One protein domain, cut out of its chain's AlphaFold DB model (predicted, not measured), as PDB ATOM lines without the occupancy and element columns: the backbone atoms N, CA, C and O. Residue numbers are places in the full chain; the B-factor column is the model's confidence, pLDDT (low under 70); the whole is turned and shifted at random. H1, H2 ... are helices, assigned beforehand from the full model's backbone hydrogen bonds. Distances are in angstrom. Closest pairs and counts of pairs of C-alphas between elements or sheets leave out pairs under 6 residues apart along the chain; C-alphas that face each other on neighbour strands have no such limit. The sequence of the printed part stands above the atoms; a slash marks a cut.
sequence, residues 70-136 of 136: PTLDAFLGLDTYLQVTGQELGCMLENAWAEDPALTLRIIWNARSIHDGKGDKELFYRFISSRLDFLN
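Overview. This is residues 70 to 136 of the 136 residues of an uncharacterized protein of Paxillus involutus ATCC 200175 (UniProt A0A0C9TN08). Two helical hairpins, each opened into a V, are stacked one on the other: H1 and H2 make one V, narrow where Thr 71 comes near Ala 96, and H3 and H4 make the other, narrow where Arg 112 comes near Lys 121. H1 of the one V and H3 of the other lie side by side and run the same way, their lines at 2 degrees, while residues 86 to 90 of H2 meet residues 126 to 131 of H4 at a wide angle, the lines of these two helices standing at 74 degrees. The printed part has 67 residues with four named helices, H1 to H4 in that order, and no named strand; the class is all helix. The whole is compact, with a radius of gyration of the C-alphas of 11.1 A, yet elongated in outline, spanning 33 by 21 by 20 A.

Arrangement. Begin with H1, residues 70 to 79, and H2, residues 86 to 99, a helical hairpin that touches at a steep tilt of 41 degrees, opposite ways; look for the closest C-alphas at Thr 71 and Ala 96, 4.5 A apart. Next comes H3, residues 101 to 112, which touches H1 at a shallow tilt of 2 degrees, the same way; the closest C-alphas, of Phe 75 and Ile 107, are 6.4 A apart. H2 and H3, also a hairpin, only just touch, with 3 pairs of C-alphas within 8 A, through residues 93 to 97 of H2 and residue 104 of H3 alone; the closest C-alphas, of Trp 97 and Thr 104, are 6.0 A apart, and the tilt is a steep 42 degrees, opposite ways. H1, H2 and H3 form an up and down bundle, each helix running against the one before it. Then look at H4, residues 121 to 132: it forms a hairpin with H3, which touches it with residues 108 to 112 alone, at a tilt of 37 degrees, only just steep, opposite ways, and the closest C-alphas, of Arg 112 and Lys 121, are 6.0 A apart. H4 touches H2 about perpendicular, at 74 degrees, through residues 86 to 90 of H2 and 126 to 131 of H4 alone; the closest C-alphas, of Gly 90 and Ser 130, are 6.0 A apart. H1 and H4 are close but not clearly touching, the closest C-alphas, of Leu 78 and Leu 123, being 7.8 A apart. In H2 and H4 every O i to N i+4 pair is within hydrogen-bond range; in H1 5 of 6 are, in H3 7 of 8.

Along the chain. Find C-alpha 70 at (38.223, -16.167, -46.805); from there H1 runs 14.6 A to C-alpha 79. H2 covers 20.2 A from Gly 86 to Glu 99, and H3 17.0 A from C-alpha 101 at (37.050, -7.561, -54.406) to Arg 112. H4 runs 16.8 A from Lys 121 to C-alpha 132 at (52.379, -1.838, -51.793).

Size, cuts and confidence. The two C-alphas farthest apart, those of His 115 and Asn 136, are 34.0 A apart. The printed part has no cut and ends at the chain's last residue; the link H2 to H3 is tight, and the links H1 to H2 and H3 to H4 are short. The mean pLDDT of the printed part is 70.7, and it is under 70 in residues 77 to 87, 111 to 123 and 128 to 136 of this model.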
ATOM      1  N   PRO A  70      37.044 -17.013 -46.961       76.75
ATOM      2  CA  PRO A  70      38.223 -16.167 -46.805       76.75
ATOM      3  C   PRO A  70      37.852 -14.707 -46.540       76.75
ATOM      4  O   PRO A  70      38.537 -14.022 -45.782       76.75
ATOM      5  N   THR A  71      36.725 -14.240 -47.076       76.50
ATOM      6  CA  THR A  71      36.234 -12.886 -46.801       76.50
ATOM      7  C   THR A  71      35.762 -12.694 -45.350       76.50
ATOM      8  O   THR A  71      35.978 -11.634 -44.756       76.50
ATOM      9  N   LEU A  72      35.149 -13.719 -44.746       77.62
ATOM     10  CA  LEU A  72      34.704 -13.677 -43.350       77.62
ATOM     11  C   LEU A  72      35.881 -13.853 -42.384       77.62
ATOM     12  O   LEU A  72      35.945 -13.157 -41.375       77.62
ATOM     13  N   ASP A  73      36.842 -14.711 -42.729       78.31
ATOM     14  CA  ASP A  73      38.088 -14.872 -41.975       78.31
ATOM     15  C   ASP A  73      38.905 -13.580 -41.960       78.31
ATOM     16  O   ASP A  73      39.404 -13.182 -40.908       78.31
ATOM     17  N   ALA A  74      38.971 -12.870 -43.094       76.12
ATOM     18  CA  ALA A  74      39.578 -11.547 -43.150       76.12
ATOM     19  C   ALA A  74      38.862 -10.575 -42.198       76.12
ATOM     20  O   ALA A  74      39.520  -9.907 -41.406       76.12
ATOM     21  N   PHE A  75      37.525 -10.528 -42.208       75.69
ATOM     22  CA  PHE A  75      36.748  -9.657 -41.317       75.69
ATOM     23  C   PHE A  75      36.926  -9.986 -39.824       75.69
ATOM     24  O   PHE A  75      37.094  -9.077 -39.014       75.69
ATOM     25  N   LEU A  76      36.922 -11.264 -39.442       74.25
ATOM     26  CA  LEU A  76      37.142 -11.678 -38.052       74.25
ATOM     27  C   LEU A  76      38.587 -11.413 -37.608       74.25
ATOM     28  O   LEU A  76      38.813 -10.949 -36.490       74.25
ATOM     29  N   GLY A  77      39.552 -11.604 -38.514       69.56
ATOM     30  CA  GLY A  77      40.952 -11.242 -38.304       69.56
ATOM     31  C   GLY A  77      41.166  -9.745 -38.048       69.56
ATOM     32  O   GLY A  77      42.104  -9.387 -37.337       69.56
ATOM     33  N   LEU A  78      40.278  -8.867 -38.546       67.19
ATOM     34  CA  LEU A  78      40.276  -7.439 -38.197       67.19
ATOM     35  C   LEU A  78      39.820  -7.182 -36.752       67.19
ATOM     36  O   LEU A  78      40.236  -6.183 -36.158       67.19
ATOM     37  N   ASP A  79      38.913  -7.996 -36.199       62.22
ATOM     38  CA  ASP A  79      38.267  -7.715 -34.911       62.22
ATOM     39  C   ASP A  79      39.158  -8.083 -33.714       62.22
ATOM     40  O   ASP A  79      39.269  -7.360 -32.719       62.22
ATOM     41  N   THR A  80      39.926  -9.153 -33.850       56.88
ATOM     42  CA  THR A  80      40.937  -9.484 -32.858       56.88
ATOM     43  C   THR A  80      42.129  -8.542 -32.976       56.88
ATOM     44  O   THR A  80      42.848  -8.546 -33.968       56.88
ATOM     45  N   TYR A  81      42.383  -7.771 -31.918       53.03
ATOM     46  CA  TYR A  81      43.608  -7.001 -31.653       53.03
ATOM     47  C   TYR A  81      44.838  -7.931 -31.471       53.03
ATOM     48  O   TYR A  81      45.642  -7.776 -30.555       53.03
ATOM     49  N   LEU A  82      44.937  -8.985 -32.283       47.84
ATOM     50  CA  LEU A  82      45.926 -10.047 -32.225       47.84
ATOM     51  C   LEU A  82      46.956  -9.783 -33.317       47.84
ATOM     52  O   LEU A  82      46.597  -9.608 -34.472       47.84
ATOM     53  N   GLN A  83      48.223  -9.692 -32.917       53.25
ATOM     54  CA  GLN A  83      49.369 -10.554 -33.276       53.25
ATOM     55  C   GLN A  83      49.437 -11.278 -34.642       53.25
ATOM     56  O   GLN A  83      50.372 -12.043 -34.848       53.25
ATOM     57  N   VAL A  84      48.526 -11.046 -35.585       58.03
ATOM     58  CA  VAL A  84      48.614 -11.532 -36.957       58.03
ATOM     59  C   VAL A  84      49.783 -10.798 -37.597       58.03
ATOM     60  O   VAL A  84      49.818  -9.555 -37.676       58.03
ATOM     61  N   THR A  85      50.790 -11.574 -37.983       61.84
ATOM     62  CA  THR A  85      51.968 -11.041 -38.659       61.84
ATOM     63  C   THR A  85      51.524 -10.382 -39.966       61.84
ATOM     64  O   THR A  85      50.535 -10.783 -40.575       61.84
ATOM     65  N   GLY A  86      52.227  -9.334 -40.416       64.88
ATOM     66  CA  GLY A  86      51.845  -8.632 -41.653       64.88
ATOM     67  C   GLY A  86      51.713  -9.567 -42.865       64.88
ATOM     68  O   GLY A  86      50.919  -9.297 -43.758       64.88
ATOM     69  N   GLN A  87      52.426 -10.699 -42.854       68.38
ATOM     70  CA  GLN A  87      52.361 -11.713 -43.903       68.38
ATOM     71  C   GLN A  87      51.068 -12.532 -43.889       68.38
ATOM     72  O   GLN A  87      50.457 -12.701 -44.938       68.38
ATOM     73  N   GLU A  88      50.619 -13.007 -42.726       72.50
ATOM     74  CA  GLU A  88      49.357 -13.755 -42.612       72.50
ATOM     75  C   GLU A  88      48.164 -12.884 -43.016       72.50
ATOM     76  O   GLU A  88      47.268 -13.342 -43.726       72.50
ATOM     77  N   LEU A  89      48.205 -11.602 -42.639       74.31
ATOM     78  CA  LEU A  89      47.208 -10.619 -43.047       74.31
ATOM     79  C   LEU A  89      47.194 -10.424 -44.570       74.31
ATOM     80  O   LEU A  89      46.121 -10.383 -45.169       74.31
ATOM     81  N   GLY A  90      48.375 -10.335 -45.189       75.06
ATOM     82  CA  GLY A  90      48.523 -10.262 -46.642       75.06
ATOM     83  C   GLY A  90      47.889 -11.464 -47.341       75.06
ATOM     84  O   GLY A  90      47.069 -11.280 -48.236       75.06
ATOM     85  N   CYS A  91      48.173 -12.684 -46.874       79.62
ATOM     86  CA  CYS A  91      47.612 -13.910 -47.449       79.62
ATOM     87  C   CYS A  91      46.087 -14.009 -47.292       79.62
ATOM     88  O   CYS A  91      45.392 -14.392 -48.234       79.62
ATOM     89  N   MET A  92      45.538 -13.661 -46.123       78.62
ATOM     90  CA  MET A  92      44.083 -13.638 -45.918       78.62
ATOM     91  C   MET A  92      43.411 -12.634 -46.850       78.62
ATOM     92  O   MET A  92      42.382 -12.933 -47.456       78.62
ATOM     93  N   LEU A  93      44.022 -11.459 -47.002       79.06
ATOM     94  CA  LEU A  93      43.492 -10.426 -47.868       79.06
ATOM     95  C   LEU A  93      43.581 -10.831 -49.343       79.06
ATOM     96  O   LEU A  93      42.626 -10.610 -50.072       79.06
ATOM     97  N   GLU A  94      44.677 -11.452 -49.784       82.44
ATOM     98  CA  GLU A  94      44.811 -12.002 -51.142       82.44
ATOM     99  C   GLU A  94      43.692 -12.991 -51.471       82.44
ATOM    100  O   GLU A  94      43.063 -12.885 -52.526       82.44
ATOM    101  N   ASN A  95      43.398 -13.909 -50.548       81.94
ATOM    102  CA  ASN A  95      42.324 -14.880 -50.723       81.94
ATOM    103  C   ASN A  95      40.945 -14.201 -50.773       81.94
ATOM    104  O   ASN A  95      40.122 -14.560 -51.613       81.94
ATOM    105  N   ALA A  96      40.706 -13.192 -49.929       82.69
ATOM    106  CA  ALA A  96      39.463 -12.419 -49.940       82.69
ATOM    107  C   ALA A  96      39.301 -11.594 -51.234       82.69
ATOM    108  O   ALA A  96      38.225 -11.568 -51.830       82.69
ATOM    109  N   TRP A  97      40.385 -10.985 -51.731       82.75
ATOM    110  CA  TRP A  97      40.401 -10.256 -53.005       82.75
ATOM    111  C   TRP A  97      40.118 -11.159 -54.206       82.75
ATOM    112  O   TRP A  97      39.504 -10.702 -55.171       82.75
ATOM    113  N   ALA A  98      40.589 -12.409 -54.167       84.75
ATOM    114  CA  ALA A  98      40.333 -13.397 -55.209       84.75
ATOM    115  C   ALA A  98      38.875 -13.890 -55.215       84.75
ATOM    116  O   ALA A  98      38.373 -14.266 -56.273       84.75
ATOM    117  N   GLU A  99      38.207 -13.881 -54.058       85.12
ATOM    118  CA  GLU A  99      36.799 -14.265 -53.915       85.12
ATOM    119  C   GLU A  99      35.851 -13.114 -54.291       85.12
ATOM    120  O   GLU A  99      35.099 -13.226 -55.260       85.12
ATOM    121  N   ASP A 100      35.898 -11.998 -53.556       84.06
ATOM    122  CA  ASP A 100      35.076 -10.815 -53.820       84.06
ATOM    123  C   ASP A 100      35.855  -9.515 -53.526       84.06
ATOM    124  O   ASP A 100      36.002  -9.091 -52.368       84.06
ATOM    125  N   PRO A 101      36.316  -8.808 -54.573       84.25
ATOM    126  CA  PRO A 101      37.050  -7.561 -54.406       84.25
ATOM    127  C   PRO A 101      36.180  -6.420 -53.850       84.25
ATOM    128  O   PRO A 101      36.685  -5.547 -53.141       84.25
ATOM    129  N   ALA A 102      34.877  -6.399 -54.144       83.50
ATOM    130  CA  ALA A 102      33.979  -5.343 -53.683       83.50
ATOM    131  C   ALA A 102      33.661  -5.491 -52.190       83.50
ATOM    132  O   ALA A 102      33.605  -4.492 -51.467       83.50
ATOM    133  N   LEU A 103      33.488  -6.726 -51.714       82.06
ATOM    134  CA  LEU A 103      33.284  -7.012 -50.294       82.06
ATOM    135  C   LEU A 103      34.567  -6.774 -49.487       82.06
ATOM    136  O   LEU A 103      34.516  -6.139 -48.433       82.06
ATOM    137  N   THR A 104      35.725  -7.153 -50.030       84.56
ATOM    138  CA  THR A 104      37.035  -6.878 -49.420       84.56
ATOM    139  C   THR A 104      37.279  -5.375 -49.235       84.56
ATOM    140  O   THR A 104      37.690  -4.932 -48.160       84.56
ATOM    141  N   LEU A 105      36.932  -4.552 -50.233       83.69
ATOM    142  CA  LEU A 105      36.969  -3.089 -50.112       83.69
ATOM    143  C   LEU A 105      36.071  -2.574 -48.982       83.69
ATOM    144  O   LEU A 105      36.488  -1.710 -48.212       83.69
ATOM    145  N   ARG A 106      34.852  -3.107 -48.842       84.06
ATOM    146  CA  ARG A 106      33.944  -2.713 -47.751       84.06
ATOM    147  C   ARG A 106      34.537  -3.028 -46.380       84.06
ATOM    148  O   ARG A 106      34.418  -2.201 -45.482       84.06
ATOM    149  N   ILE A 107      35.224  -4.160 -46.236       80.00
ATOM    150  CA  ILE A 107      35.909  -4.548 -44.994       80.00
ATOM    151  C   ILE A 107      37.050  -3.573 -44.666       80.00
ATOM    152  O   ILE A 107      37.145  -3.088 -43.538       80.00
ATOM    153  N   ILE A 108      37.871  -3.204 -45.654       78.88
ATOM    154  CA  ILE A 108      38.963  -2.231 -45.471       78.88
ATOM    155  C   ILE A 108      38.412  -0.849 -45.080       78.88
ATOM    156  O   ILE A 108      38.947  -0.183 -44.192       78.88
ATOM    157  N   TRP A 109      37.321  -0.405 -45.709       75.44
ATOM    158  CA  TRP A 109      36.677   0.867 -45.364       75.44
ATOM    159  C   TRP A 109      35.990   0.830 -43.998       75.44
ATOM    160  O   TRP A 109      35.992   1.843 -43.295       75.44
ATOM    161  N   ASN A 110      35.473  -0.329 -43.585       76.56
ATOM    162  CA  ASN A 110      34.932  -0.530 -42.245       76.56
ATOM    163  C   ASN A 110      36.003  -0.326 -41.157       76.56
ATOM    164  O   ASN A 110      35.722   0.274 -40.123       76.56
ATOM    165  N   ALA A 111      37.256  -0.726 -41.406       69.69
ATOM    166  CA  ALA A 111      38.364  -0.447 -40.485       69.69
ATOM    167  C   ALA A 111      38.632   1.062 -40.315       69.69
ATOM    168  O   ALA A 111      38.994   1.516 -39.231       69.69
ATOM    169  N   ARG A 112      38.426   1.852 -41.378       68.94
ATOM    170  CA  ARG A 112      38.691   3.300 -41.409       68.94
ATOM    171  C   ARG A 112      37.577   4.141 -40.779       68.94
ATOM    172  O   ARG A 112      37.847   5.256 -40.332       68.94
ATOM    173  N   SER A 113      36.329   3.672 -40.810       64.19
ATOM    174  CA  SER A 113      35.177   4.474 -40.385       64.19
ATOM    175  C   SER A 113      35.253   4.794 -38.888       64.19
ATOM    176  O   SER A 113      35.291   3.895 -38.057       64.19
ATOM    177  N   ILE A 114      35.297   6.092 -38.560       60.19
ATOM    178  CA  ILE A 114      35.372   6.626 -37.185       60.19
ATOM    179  C   ILE A 114      33.974   6.699 -36.542       60.19
ATOM    180  O   ILE A 114      33.860   6.736 -35.323       60.19
ATOM    181  N   HIS A 115      32.916   6.728 -37.362       57.47
ATOM    182  CA  HIS A 115      31.535   6.901 -36.900       57.47
ATOM    183  C   HIS A 115      30.733   5.597 -36.829       57.47
ATOM    184  O   HIS A 115      29.835   5.514 -36.003       57.47
ATOM    185  N   ASP A 116      31.046   4.609 -37.672       53.06
ATOM    186  CA  ASP A 116      30.238   3.381 -37.823       53.06
ATOM    187  C   ASP A 116      31.107   2.122 -38.015       53.06
ATOM    188  O   ASP A 116      30.636   1.069 -38.428       53.06
ATOM    189  N   GLY A 117      32.416   2.247 -37.779       60.66
ATOM    190  CA  GLY A 117      33.382   1.166 -37.928       60.66
ATOM    191  C   GLY A 117      34.402   1.169 -36.800       60.66
ATOM    192  O   GLY A 117      34.255   1.868 -35.799       60.66
ATOM    193  N   LYS A 118      35.453   0.364 -36.957       64.88
ATOM    194  CA  LYS A 118      36.406   0.096 -35.870       64.88
ATOM    195  C   LYS A 118      37.326   1.280 -35.537       64.88
ATOM    196  O   LYS A 118      37.975   1.271 -34.496       64.88
ATOM    197  N   GLY A 119      37.393   2.289 -36.414       61.03
ATOM    198  CA  GLY A 119      38.192   3.502 -36.225       61.03
ATOM    199  C   GLY A 119      39.706   3.270 -36.106       61.03
ATOM    200  O   GLY A 119      40.418   4.158 -35.632       61.03
ATOM    201  N   ASP A 120      40.210   2.106 -36.527       68.44
ATOM    202  CA  ASP A 120      41.603   1.700 -36.346       68.44
ATOM    203  C   ASP A 120      42.456   2.124 -37.551       68.44
ATOM    204  O   ASP A 120      42.559   1.448 -38.582       68.44
ATOM    205  N   LYS A 121      43.056   3.310 -37.420       68.25
ATOM    206  CA  LYS A 121      43.900   3.917 -38.457       68.25
ATOM    207  C   LYS A 121      45.164   3.100 -38.722       68.25
ATOM    208  O   LYS A 121      45.595   3.036 -39.869       68.25
ATOM    209  N   GLU A 122      45.731   2.467 -37.697       69.19
ATOM    210  CA  GLU A 122      46.947   1.658 -37.823       69.19
ATOM    211  C   GLU A 122      46.674   0.409 -38.661       69.19
ATOM    212  O   GLU A 122      47.430   0.085 -39.580       69.19
ATOM    213  N   LEU A 123      45.535  -0.243 -38.424       69.31
ATOM    214  CA  LEU A 123      45.100  -1.392 -39.215       69.31
ATOM    215  C   LEU A 123      44.915  -1.024 -40.695       69.31
ATOM    216  O   LEU A 123      45.384  -1.741 -41.579       69.31
ATOM    217  N   PHE A 124      44.300   0.131 -40.970       70.62
ATOM    218  CA  PHE A 124      44.133   0.647 -42.330       70.62
ATOM    219  C   PHE A 124      45.480   0.847 -43.043       70.62
ATOM    220  O   PHE A 124      45.639   0.426 -44.192       70.62
ATOM    221  N   TYR A 125      46.470   1.449 -42.375       71.38
ATOM    222  CA  TYR A 125      47.794   1.642 -42.972       71.38
ATOM    223  C   TYR A 125      48.533   0.323 -43.200       71.38
ATOM    224  O   TYR A 125      49.171   0.173 -44.240       71.38
ATOM    225  N   ARG A 126      48.396  -0.662 -42.304       71.94
ATOM    226  CA  ARG A 126      48.973  -2.005 -42.502       71.94
ATOM    227  C   ARG A 126      48.408  -2.692 -43.748       71.94
ATOM    228  O   ARG A 126      49.174  -3.292 -44.496       71.94
ATOM    229  N   PHE A 127      47.111  -2.545 -44.018       70.81
ATOM    230  CA  PHE A 127      46.483  -3.087 -45.227       70.81
ATOM    231  C   PHE A 127      47.011  -2.454 -46.511       70.81
ATOM    232  O   PHE A 127      47.387  -3.156 -47.449       70.81
ATOM    233  N   ILE A 128      47.056  -1.122 -46.549       69.62
ATOM    234  CA  ILE A 128      47.556  -0.396 -47.720       69.62
ATOM    235  C   ILE A 128      49.051  -0.672 -47.929       69.62
ATOM    236  O   ILE A 128      49.476  -0.880 -49.064       69.62
ATOM    237  N   SER A 129      49.835  -0.741 -46.848       69.25
ATOM    238  CA  SER A 129      51.266  -1.054 -46.907       69.25
ATOM    239  C   SER A 129      51.523  -2.468 -47.425       69.25
ATOM    240  O   SER A 129      52.308  -2.628 -48.353       69.25
ATOM    241  N   SER A 130      50.817  -3.481 -46.906       68.75
ATOM    242  CA  SER A 130      50.988  -4.877 -47.343       68.75
ATOM    243  C   SER A 130      50.685  -5.072 -48.828       68.75
ATOM    244  O   SER A 130      51.232  -5.975 -49.454       68.75
ATOM    245  N   ARG A 131      49.816  -4.237 -49.410       68.06
ATOM    246  CA  ARG A 131      49.555  -4.251 -50.852       68.06
ATOM    247  C   ARG A 131      50.680  -3.598 -51.652       68.06
ATOM    248  O   ARG A 131      50.941  -4.024 -52.775       68.06
ATOM    249  N   LEU A 132      51.311  -2.562 -51.110       63.50
ATOM    250  CA  LEU A 132      52.379  -1.838 -51.793       63.50
ATOM    251  C   LEU A 132      53.639  -2.703 -51.940       63.50
ATOM    252  O   LEU A 132      54.259  -2.680 -52.998       63.50
ATOM    253  N   ASP A 133      53.932  -3.536 -50.938       61.44
ATOM    254  CA  ASP A 133      55.025  -4.520 -50.974       61.44
ATOM    255  C   ASP A 133      54.835  -5.608 -52.050       61.44
ATOM    256  O   ASP A 133      55.791  -6.287 -52.413       61.44
ATOM    257  N   PHE A 134      53.615  -5.780 -52.569       55.16
ATOM    258  CA  PHE A 134      53.286  -6.760 -53.610       55.16
ATOM    259  C   PHE A 134      53.336  -6.177 -55.033       55.16
ATOM    260  O   PHE A 134      53.383  -6.917 -56.013       55.16
ATOM    261  N   LEU A 135      53.288  -4.849 -55.175       57.62
ATOM    262  CA  LEU A 135      53.316  -4.174 -56.480       57.62
ATOM    263  C   LEU A 135      54.739  -3.830 -56.957       57.62
ATOM    264  O   LEU A 135      54.879  -3.220 -58.017       57.62
ATOM    265  N   ASN A 136      55.763  -4.217 -56.193       46.88
ATOM    266  CA  ASN A 136      57.189  -3.999 -56.452       46.88
ATOM    267  C   ASN A 136      57.919  -5.344 -56.546       46.88
ATOM    268  O   ASN A 136      58.822  -5.461 -57.402       46.88
TER     269      ASN A 136